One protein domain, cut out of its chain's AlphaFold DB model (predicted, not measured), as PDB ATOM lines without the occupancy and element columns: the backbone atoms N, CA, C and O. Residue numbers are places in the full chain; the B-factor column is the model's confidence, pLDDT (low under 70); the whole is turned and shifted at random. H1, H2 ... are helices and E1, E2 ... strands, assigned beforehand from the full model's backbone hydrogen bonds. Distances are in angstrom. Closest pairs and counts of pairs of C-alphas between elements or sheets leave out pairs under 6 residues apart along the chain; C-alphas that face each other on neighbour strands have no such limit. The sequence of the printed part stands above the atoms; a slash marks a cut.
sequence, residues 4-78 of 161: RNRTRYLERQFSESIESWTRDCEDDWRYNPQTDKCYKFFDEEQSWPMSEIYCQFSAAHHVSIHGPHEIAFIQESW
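This is residues 4 to 78 of the 161 residues of an uncharacterized protein of Gongylonema pulchrum (UniProt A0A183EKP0). One long helix, H1, sticks out as a free arm from a small body, in which a short strand hairpin, E1 and E2, has helix H3 near it and helix H2 lies separately at the end of the whole farthest from H1. The three helices do not form a bundle, and the arm makes much of the length. The printed part has 75 residues, with three named helices and two named strands in the order H1, E1, E2, H2, H3; the two strands make one antiparallel sheet, and the class is mostly helix. The whole is extended, with a radius of gyration of the C-alphas of 17.6 A and spans of 60 by 28 by 18 A.

H1, residues 4 to 18, touches no helix and is apart from E2, residues 37 to 39. Residues 4 to 22, of which 4 to 18 belong to H1, stand free. E1, residues 30 to 32, and E2 form a hairpin, antiparallel with 147 degrees between their directions. The C-alphas of Tyr 31 and Cys 38 face each other at 4.6 A. N 30 and O 39 are within hydrogen-bond range at 2.8 A, and so are N 32 and O 37 at 2.9 A. H2, residues 48 to 57, is apart from E1 and from H1. H3, residues 68 to 77, is apart from H2 and from H1. The closest C-alphas of E1 and H3 are those of Asn 32 and Phe 73, 6.9 A apart. E2 and H3 are near each other, with 5 pairs of C-alphas within 10 A. In H1, H2 and H3 every O i to N i+4 pair is within hydrogen-bond range.

H1 begins at C-alpha 4, (138.784, 147.621, 222.049), and measures 21.0 A to C-alpha 18, (143.671, 149.145, 201.666). E1 measures 6.6 A and E2 6.7 A. H2 measures 14.7 A. H3 measures 13.9 A and ends at C-alpha 77, (147.229, 161.441, 178.250).

The C-alphas of Arg 4 and Ser 47, the two farthest apart, are 59.9 A from each other. Without the stretch that stands free, the body has 56 residues and spans 29 by 22 by 17 A. The printed part has no cut. The link from H1 to E1, 11 residues, is long; the link from E1 to E2, 4 residues, is tight. The links from E2 to H2 and from H2 to H3, 8 and 10 residues, are short. The mean pLDDT of the printed part is 83.5, and residues 4 to 5 and 15 to 23 of the model are under 70.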
ATOM      1  N   ARG A   4     139.727 146.985 222.992       68.06
ATOM      2  CA  ARG A   4     138.784 147.621 222.049       68.06
ATOM      3  C   ARG A   4     139.368 148.812 221.281       68.06
ATOM      4  O   ARG A   4     139.010 149.033 220.130       68.06
ATOM      5  N   ASN A   5     140.269 149.575 221.898       67.62
ATOM      6  CA  ASN A   5     140.947 150.694 221.238       67.62
ATOM      7  C   ASN A   5     142.109 150.207 220.364       67.62
ATOM      8  O   ASN A   5     142.435 150.862 219.380       67.62
ATOM      9  N   ARG A   6     142.710 149.057 220.700       73.25
ATOM     10  CA  ARG A   6     143.741 148.405 219.886       73.25
ATOM     11  C   ARG A   6     143.140 147.818 218.610       73.25
ATOM     12  O   ARG A   6     143.702 148.034 217.547       73.25
ATOM     13  N   THR A   7     141.984 147.159 218.699       73.50
ATOM     14  CA  THR A   7     141.280 146.625 217.524       73.50
ATOM     15  C   THR A   7     140.846 147.748 216.586       73.50
ATOM     16  O   THR A   7     141.184 147.700 215.414       73.50
ATOM     17  N   ARG A   8     140.244 148.828 217.109       76.25
ATOM     18  CA  ARG A   8     139.875 150.002 216.293       76.25
ATOM     19  C   ARG A   8     141.067 150.694 215.631       76.25
ATOM     20  O   ARG A   8     140.936 151.219 214.535       76.25
ATOM     21  N   TYR A   9     142.217 150.730 216.305       72.19
ATOM     22  CA  TYR A   9     143.445 151.293 215.743       72.19
ATOM     23  C   TYR A   9     143.980 150.433 214.592       72.19
ATOM     24  O   TYR A   9     144.337 150.962 213.545       72.19
ATOM     25  N   LEU A  10     143.985 149.109 214.767       73.44
ATOM     26  CA  LEU A  10     144.428 148.167 213.740       73.44
ATOM     27  C   LEU A  10     143.458 148.105 212.552       73.44
ATOM     28  O   LEU A  10     143.917 148.059 211.420       73.44
ATOM     29  N   GLU A  11     142.146 148.181 212.784       76.19
ATOM     30  CA  GLU A  11     141.130 148.292 211.727       76.19
ATOM     31  C   GLU A  11     141.318 149.566 210.895       76.19
ATOM     32  O   GLU A  11     141.233 149.506 209.672       76.19
ATOM     33  N   ARG A  12     141.642 150.697 211.541       73.38
ATOM     34  CA  ARG A  12     141.896 151.966 210.847       73.38
ATOM     35  C   ARG A  12     143.204 151.955 210.058       73.38
ATOM     36  O   ARG A  12     143.229 152.435 208.937       73.38
ATOM     37  N   GLN A  13     144.272 151.371 210.602       71.94
ATOM     38  CA  GLN A  13     145.521 151.202 209.849       71.94
ATOM     39  C   GLN A  13     145.364 150.226 208.679       71.94
ATOM     40  O   GLN A  13     145.956 150.432 207.625       71.94
ATOM     41  N   PHE A  14     144.550 149.181 208.844       71.75
ATOM     42  CA  PHE A  14     144.249 148.238 207.775       71.75
ATOM     43  C   PHE A  14     143.405 148.898 206.675       71.75
ATOM     44  O   PHE A  14     143.738 148.754 205.502       71.75
ATOM     45  N   SER A  15     142.391 149.699 207.025       67.38
ATOM     46  CA  SER A  15     141.609 150.462 206.041       67.38
ATOM     47  C   SER A  15     142.437 151.540 205.335       67.38
ATOM     48  O   SER A  15     142.372 151.635 204.117       67.38
ATOM     49  N   GLU A  16     143.277 152.285 206.067       64.88
ATOM     50  CA  GLU A  16     144.208 153.280 205.503       64.88
ATOM     51  C   GLU A  16     145.214 152.623 204.536       64.88
ATOM     52  O   GLU A  16     145.564 153.215 203.517       64.88
ATOM     53  N   SER A  17     145.637 151.380 204.806       60.91
ATOM     54  CA  SER A  17     146.486 150.620 203.881       60.91
ATOM     55  C   SER A  17     145.723 150.097 202.659       60.91
ATOM     56  O   SER A  17     146.237 150.173 201.554       60.91
ATOM     57  N   ILE A  18     144.479 149.629 202.801       60.53
ATOM     58  CA  ILE A  18     143.671 149.145 201.666       60.53
ATOM     59  C   ILE A  18     143.277 150.291 200.717       60.53
ATOM     60  O   ILE A  18     143.216 150.088 199.504       60.53
ATOM     61  N   GLU A  19     143.083 151.507 201.233       54.66
ATOM     62  CA  GLU A  19     142.819 152.717 200.436       54.66
ATOM     63  C   GLU A  19     144.014 153.200 199.593       54.66
ATOM     64  O   GLU A  19     143.822 154.037 198.702       54.66
ATOM     65  N   SER A  20     145.233 152.716 199.873       52.00
ATOM     66  CA  SER A  20     146.419 153.024 199.064       52.00
ATOM     67  C   SER A  20     146.619 152.034 197.917       52.00
ATOM     68  O   SER A  20     147.168 152.421 196.901       52.00
ATOM     69  N   TRP A  21     146.145 150.791 198.050       51.69
ATOM     70  CA  TRP A  21     146.245 149.752 197.008       51.69
ATOM     71  C   TRP A  21     145.044 149.702 196.052       51.69
ATOM     72  O   TRP A  21     145.007 148.871 195.153       51.69
ATOM     73  N   THR A  22     144.031 150.547 196.254       53.41
ATOM     74  CA  THR A  22     142.795 150.560 195.445       53.41
ATOM     75  C   THR A  22     142.771 151.644 194.370       53.41
ATOM     76  O   THR A  22     141.805 151.720 193.620       53.41
ATOM     77  N   ARG A  23     143.814 152.479 194.292       59.09
ATOM     78  CA  ARG A  23     143.895 153.633 193.380       59.09
ATOM     79  C   ARG A  23     145.019 153.553 192.351       59.09
ATOM     80  O   ARG A  23     145.221 154.513 191.615       59.09
ATOM     81  N   ASP A  24     145.693 152.415 192.281       75.69
ATOM     82  CA  ASP A  24     146.729 152.178 191.288       75.69
ATOM     83  C   ASP A  24     146.161 151.242 190.221       75.69
ATOM     84  O   ASP A  24     145.699 150.136 190.514       75.69
ATOM     85  N   CYS A  25     146.128 151.726 188.980       87.75
ATOM     86  CA  CYS A  25     145.898 150.861 187.832       87.75
ATOM     87  C   CYS A  25     147.073 149.878 187.689       87.75
ATOM     88  O   CYS A  25     148.138 150.086 188.266       87.75
ATOM     89  N   GLU A  26     146.887 148.813 186.908       87.25
ATOM     90  CA  GLU A  26     147.997 147.928 186.541       87.25
ATOM     91  C   GLU A  26     149.119 148.706 185.826       87.25
ATOM     92  O   GLU A  26     148.890 149.792 185.285       87.25
ATOM     93  N   ASP A  27     150.325 148.139 185.786       81.06
ATOM     94  CA  ASP A  27     151.446 148.729 185.050       81.06
ATOM     95  C   ASP A  27     151.046 149.016 183.584       81.06
ATOM     96  O   ASP A  27     150.304 148.254 182.954       81.06
ATOM     97  N   ASP A  28     151.516 150.145 183.050       82.00
ATOM     98  CA  ASP A  28     151.176 150.685 181.721       82.00
ATOM     99  C   ASP A  28     149.716 151.146 181.530       82.00
ATOM    100  O   ASP A  28     149.275 151.407 180.405       82.00
ATOM    101  N   TRP A  29     148.951 151.298 182.614       90.50
ATOM    102  CA  TRP A  29     147.646 151.954 182.599       90.50
ATOM    103  C   TRP A  29     147.705 153.341 183.232       90.50
ATOM    104  O   TRP A  29     148.294 153.558 184.289       90.50
ATOM    105  N   ARG A  30     147.006 154.299 182.623       89.81
ATOM    106  CA  ARG A  30     146.878 155.661 183.144       89.81
ATOM    107  C   ARG A  30     145.586 155.811 183.941       89.81
ATOM    108  O   ARG A  30     144.491 155.619 183.406       89.81
ATOM    109  N   TYR A  31     145.719 156.182 185.211       91.12
ATOM    110  CA  TYR A  31     144.595 156.434 186.112       91.12
ATOM    111  C   TYR A  31     144.029 157.845 185.929       91.12
ATOM    112  O   TYR A  31     144.762 158.833 186.004       91.12
ATOM    113  N   ASN A  32     142.714 157.951 185.741       90.12
ATOM    114  CA  ASN A  32     142.001 159.222 185.755       90.12
ATOM    115  C   ASN A  32     141.342 159.451 187.128       90.12
ATOM    116  O   ASN A  32     140.274 158.888 187.388       90.12
ATOM    117  N   PRO A  33     141.888 160.336 187.982       87.19
ATOM    118  CA  PRO A  33     141.341 160.586 189.316       87.19
ATOM    119  C   PRO A  33     139.975 161.291 189.305       87.19
ATOM    120  O   PRO A  33     139.310 161.341 190.334       87.19
ATOM    121  N   GLN A  34     139.550 161.867 188.173       88.38
ATOM    122  CA  GLN A  34     138.248 162.536 188.056       88.38
ATOM    123  C   GLN A  34     137.108 161.549 187.802       88.38
ATOM    124  O   GLN A  34     135.976 161.800 188.210       88.38
ATOM    125  N   THR A  35     137.389 160.454 187.093       89.38
ATOM    126  CA  THR A  35     136.380 159.452 186.718       89.38
ATOM    127  C   THR A  35     136.569 158.110 187.406       89.38
ATOM    128  O   THR A  35     135.686 157.266 187.276       89.38
ATOM    129  N   ASP A  36     137.672 157.936 188.140       89.75
ATOM    130  CA  ASP A  36     138.059 156.690 188.804       89.75
ATOM    131  C   ASP A  36     138.159 155.513 187.815       89.75
ATOM    132  O   ASP A  36     137.700 154.401 188.065       89.75
ATOM    133  N   LYS A  37     138.710 155.791 186.625       91.44
ATOM    134  CA  LYS A  37     138.873 154.823 185.530       91.44
ATOM    135  C   LYS A  37     140.327 154.728 185.085       91.44
ATOM    136  O   LYS A  37     141.054 155.721 185.105       91.44
ATOM    137  N   CYS A  38     140.701 153.550 184.603       93.19
ATOM    138  CA  CYS A  38     141.997 153.270 183.997       93.19
ATOM    139  C   CYS A  38     141.887 153.274 182.468       93.19
ATOM    140  O   CYS A  38     140.928 152.738 181.909       93.19
ATOM    141  N   TYR A  39     142.880 153.851 181.795       93.00
ATOM    142  CA  TYR A  39     142.970 153.906 180.337       93.00
ATOM    143  C   TYR A  39     144.315 153.348 179.886       93.00
ATOM    144  O   TYR A  39     145.347 153.701 180.452       93.00
ATOM    145  N   LYS A  40     144.303 152.506 178.853       91.69
ATOM    146  CA  LYS A  40     145.514 152.009 178.201       91.69
ATOM    147  C   LYS A  40     145.572 152.536 176.782       91.69
ATOM    148  O   LYS A  40     144.578 152.488 176.054       91.69
ATOM    149  N   PHE A  41     146.733 153.053 176.422       88.44
ATOM    150  CA  PHE A  41     147.014 153.634 175.121       88.44
ATOM    151  C   PHE A  41     147.966 152.701 174.378       88.44
ATOM    152  O   PHE A  41     148.845 152.103 174.992       88.44
ATOM    153  N   PHE A  42     147.748 152.540 173.077       85.19
ATOM    154  CA  PHE A  42     148.574 151.707 172.206       85.19
ATOM    155  C   PHE A  42     149.110 152.594 171.085       85.19
ATOM    156  O   PHE A  42     148.343 153.361 170.500       85.19
ATOM    157  N   ASP A  43     150.407 152.494 170.806       77.62
ATOM    158  CA  ASP A  43     151.076 153.274 169.760       77.62
ATOM    159  C   ASP A  43     150.954 152.631 168.374       77.62
ATOM    160  O   ASP A  43     151.202 153.286 167.359       77.62
ATOM    161  N   GLU A  44     150.596 151.348 168.311       80.06
ATOM    162  CA  GLU A  44     150.507 150.611 167.062       80.06
ATOM    163  C   GLU A  44     149.222 150.930 166.297       80.06
ATOM    164  O   GLU A  44     148.105 150.758 166.792       80.06
ATOM    165  N   GLU A  45     149.374 151.290 165.022       80.81
ATOM    166  CA  GLU A  45     148.238 151.380 164.114       80.81
ATOM    167  C   GLU A  45     147.629 149.993 163.885       80.81
ATOM    168  O   GLU A  45     148.279 149.061 163.406       80.81
ATOM    169  N   GLN A  46     146.345 149.855 164.212       85.06
ATOM    170  CA  GLN A  46     145.592 148.618 164.043       85.06
ATOM    171  C   GLN A  46     144.242 148.898 163.389       85.06
ATOM    172  O   GLN A  46     143.634 149.953 163.568       85.06
ATOM    173  N   SER A  47     143.723 147.912 162.654       95.44
ATOM    174  CA  SER A  47     142.325 147.963 162.215       95.44
ATOM    175  C   SER A  47     141.381 147.934 163.422       95.44
ATOM    176  O   SER A  47     141.698 147.325 164.446       95.44
ATOM    177  N   TRP A  48     140.190 148.525 163.286       94.31
ATOM    178  CA  TRP A  48     139.211 148.574 164.376       94.31
ATOM    179  C   TRP A  48     138.952 147.191 165.018       94.31
ATOM    180  O   TRP A  48     139.093 147.081 166.236       94.31
ATOM    181  N   PRO A  49     138.705 146.095 164.266       96.38
ATOM    182  CA  PRO A  49     138.488 144.782 164.884       96.38
ATOM    183  C   PRO A  49     139.724 144.228 165.600       96.38
ATOM    184  O   PRO A  49     139.595 143.603 166.649       96.38
ATOM    185  N   MET A  50     140.922 144.464 165.055       95.38
ATOM    186  CA  MET A  50     142.170 144.027 165.689       95.38
ATOM    187  C   MET A  50     142.423 144.773 166.994       95.38
ATOM    188  O   MET A  50     142.800 144.152 167.981       95.38
ATOM    189  N   SER A  51     142.160 146.079 167.030       94.62
ATOM    190  CA  SER A  51     142.339 146.863 168.254       94.62
ATOM    191  C   SER A  51     141.439 146.387 169.406       94.62
ATOM    192  O   SER A  51     141.900 146.348 170.540       94.62
ATOM    193  N   GLU A  52     140.208 145.927 169.138       96.00
ATOM    194  CA  GLU A  52     139.338 145.373 170.195       96.00
ATOM    195  C   GLU A  52     139.919 144.075 170.769       96.00
ATOM    196  O   GLU A  52     139.898 143.862 171.979       96.00
ATOM    197  N   ILE A  53     140.498 143.224 169.918       95.56
ATOM    198  CA  ILE A  53     141.173 142.000 170.363       95.56
ATOM    199  C   ILE A  53     142.347 142.344 171.296       95.56
ATOM    200  O   ILE A  53     142.505 141.708 172.337       95.56
ATOM    201  N   TYR A  54     143.141 143.367 170.971       93.12
ATOM    202  CA  TYR A  54     144.239 143.841 171.827       93.12
ATOM    203  C   TYR A  54     143.741 144.364 173.181       93.12
ATOM    204  O   TYR A  54     144.306 144.014 174.223       93.12
ATOM    205  N   CYS A  55     142.656 145.147 173.183       94.56
ATOM    206  CA  CYS A  55     142.012 145.592 174.418       94.56
ATOM    207  C   CYS A  55     141.570 144.393 175.270       94.56
ATOM    208  O   CYS A  55     141.870 144.353 176.462       94.56
ATOM    209  N   GLN A  56     140.956 143.376 174.661       95.94
ATOM    210  CA  GLN A  56     140.508 142.167 175.360       95.94
ATOM    211  C   GLN A  56     141.662 141.350 175.948       95.94
ATOM    212  O   GLN A  56     141.535 140.837 177.060       95.94
ATOM    213  N   PHE A  57     142.806 141.258 175.258       94.62
ATOM    214  CA  PHE A  57     144.017 140.634 175.810       94.62
ATOM    215  C   PHE A  57     144.548 141.364 177.048       94.62
ATOM    216  O   PHE A  57     145.143 140.731 177.914       94.62
ATOM    217  N   SER A  58     144.287 142.668 177.154       92.69
ATOM    218  CA  SER A  58     144.567 143.475 178.346       92.69
ATOM    219  C   SER A  58     143.382 143.519 179.324       92.69
ATOM    220  O   SER A  58     143.286 144.444 180.118       92.69
ATOM    221  N   ALA A  59     142.451 142.558 179.248       93.50
ATOM    222  CA  ALA A  59     141.244 142.483 180.078       93.50
ATOM    223  C   ALA A  59     140.340 143.736 180.019       93.50
ATOM    224  O   ALA A  59     139.693 144.101 181.001       93.50
ATOM    225  N   ALA A  60     140.266 144.382 178.853       95.44
ATOM    226  CA  ALA A  60     139.514 145.612 178.631       95.44
ATOM    227  C   ALA A  60     138.774 145.628 177.284       95.44
ATOM    228  O   ALA A  60     138.701 144.629 176.572       95.44
ATOM    229  N   HIS A  61     138.209 146.786 176.944       97.44
ATOM    230  CA  HIS A  61     137.463 147.041 175.712       97.44
ATOM    231  C   HIS A  61     137.889 148.371 175.097       97.44
ATOM    232  O   HIS A  61     138.564 149.177 175.748       97.44
ATOM    233  N   HIS A  62     137.448 148.630 173.867       96.31
ATOM    234  CA  HIS A  62     137.519 149.965 173.281       96.31
ATOM    235  C   HIS A  62     137.005 151.055 174.215       96.31
ATOM    236  O   HIS A  62     136.014 150.898 174.933       96.31
ATOM    237  N   VAL A  63     137.685 152.199 174.153       94.81
ATOM    238  CA  VAL A  63     137.349 153.357 174.971       94.81
ATOM    239  C   VAL A  63     135.927 153.838 174.679       94.81
ATOM    240  O   VAL A  63     135.522 154.020 173.532       94.81
ATOM    241  N   SER A  64     135.177 154.083 175.749       94.56
ATOM    242  CA  SER A  64     133.856 154.699 175.707       94.56
ATOM    243  C   SER A  64     133.904 156.021 176.461       94.56
ATOM    244  O   SER A  64     134.197 156.049 177.656       94.56
ATOM    245  N   ILE A  65     133.634 157.117 175.755       94.44
ATOM    246  CA  ILE A  65     133.759 158.482 176.273       94.44
ATOM    247  C   ILE A  65     132.366 159.015 176.619       94.44
ATOM    248  O   ILE A  65     131.509 159.136 175.742       94.44
ATOM    249  N   HIS A  66     132.139 159.369 177.885       92.12
ATOM    250  CA  HIS A  66     130.836 159.806 178.398       92.12
ATOM    251  C   HIS A  66     130.808 161.253 178.896       92.12
ATOM    252  O   HIS A  66     129.767 161.719 179.360       92.12
ATOM    253  N   GLY A  67     131.911 161.996 178.798       92.31
ATOM    254  CA  GLY A  67     131.919 163.384 179.236       92.31
ATOM    255  C   GLY A  67     133.197 164.157 178.927       92.31
ATOM    256  O   GLY A  67     134.201 163.582 178.504       92.31
ATOM    257  N   PRO A  68     133.177 165.477 179.167       90.94
ATOM    258  CA  PRO A  68     134.294 166.364 178.854       90.94
ATOM    259  C   PRO A  68     135.547 166.078 179.690       90.94
ATOM    260  O   PRO A  68     136.651 166.265 179.195       90.94
ATOM    261  N   HIS A  69     135.396 165.582 180.923       89.38
ATOM    262  CA  HIS A  69     136.537 165.194 181.759       89.38
ATOM    263  C   HIS A  69     137.319 164.011 181.174       89.38
ATOM    264  O   HIS A  69     138.540 163.986 181.267       89.38
ATOM    265  N   GLU A  70     136.634 163.055 180.537       92.81
ATOM    266  CA  GLU A  70     137.294 161.935 179.855       92.81
ATOM    267  C   GLU A  70     138.000 162.408 178.584       92.81
ATOM    268  O   GLU A  70     139.120 161.988 178.326       92.81
ATOM    269  N   ILE A  71     137.385 163.325 177.828       90.94
ATOM    270  CA  ILE A  71     138.005 163.924 176.637       90.94
ATOM    271  C   ILE A  71     139.295 164.655 177.009       90.94
ATOM    272  O   ILE A  71     140.325 164.387 176.403       90.94
ATOM    273  N   ALA A  72     139.242 165.545 178.005       90.06
ATOM    274  CA  ALA A  72     140.410 166.304 178.444       90.06
ATOM    275  C   ALA A  72     141.528 165.368 178.921       90.06
ATOM    276  O   ALA A  72     142.660 165.482 178.463       90.06
ATOM    277  N   PHE A  73     141.185 164.377 179.751       90.81
ATOM    278  CA  PHE A  73     142.146 163.385 180.218       90.81
ATOM    279  C   PHE A  73     142.782 162.604 179.068       90.81
ATOM    280  O   PHE A  73     143.997 162.471 179.039       90.81
ATOM    281  N   ILE A  74     141.991 162.104 178.113       90.06
ATOM    282  CA  ILE A  74     142.502 161.365 176.951       90.06
ATOM    283  C   ILE A  74     143.393 162.261 176.091       90.06
ATOM    284  O   ILE A  74     144.435 161.806 175.651       90.06
ATOM    285  N   GLN A  75     143.032 163.526 175.870       85.62
ATOM    286  CA  GLN A  75     143.845 164.461 175.085       85.62
ATOM    287  C   GLN A  75     145.185 164.782 175.752       85.62
ATOM    288  O   GLN A  75     146.197 164.869 175.068       85.62
ATOM    289  N   GLU A  76     145.194 164.946 177.073       84.00
ATOM    290  CA  GLU A  76     146.414 165.186 177.851       84.00
ATOM    291  C   GLU A  76     147.250 163.911 178.020       84.00
ATOM    292  O   GLU A  76     148.473 163.978 178.088       84.00
ATOM    293  N   SER A  77     146.594 162.752 178.077       81.38
ATOM    294  CA  SER A  77     147.229 161.441 178.250       81.38
ATOM    295  C   SER A  77     147.673 160.812 176.935       81.38
ATOM    296  O   SER A  77     148.519 159.926 176.942       81.38
ATOM    297  N   TRP A  78     147.156 161.280 175.800       72.06
ATOM    298  CA  TRP A  78     147.676 160.978 174.468       72.06
ATOM    299  C   TRP A  78     148.934 161.817 174.193       72.06
ATOM    300  O   TRP A  78     149.094 162.438 173.145       72.06
TER     301      TRP A  78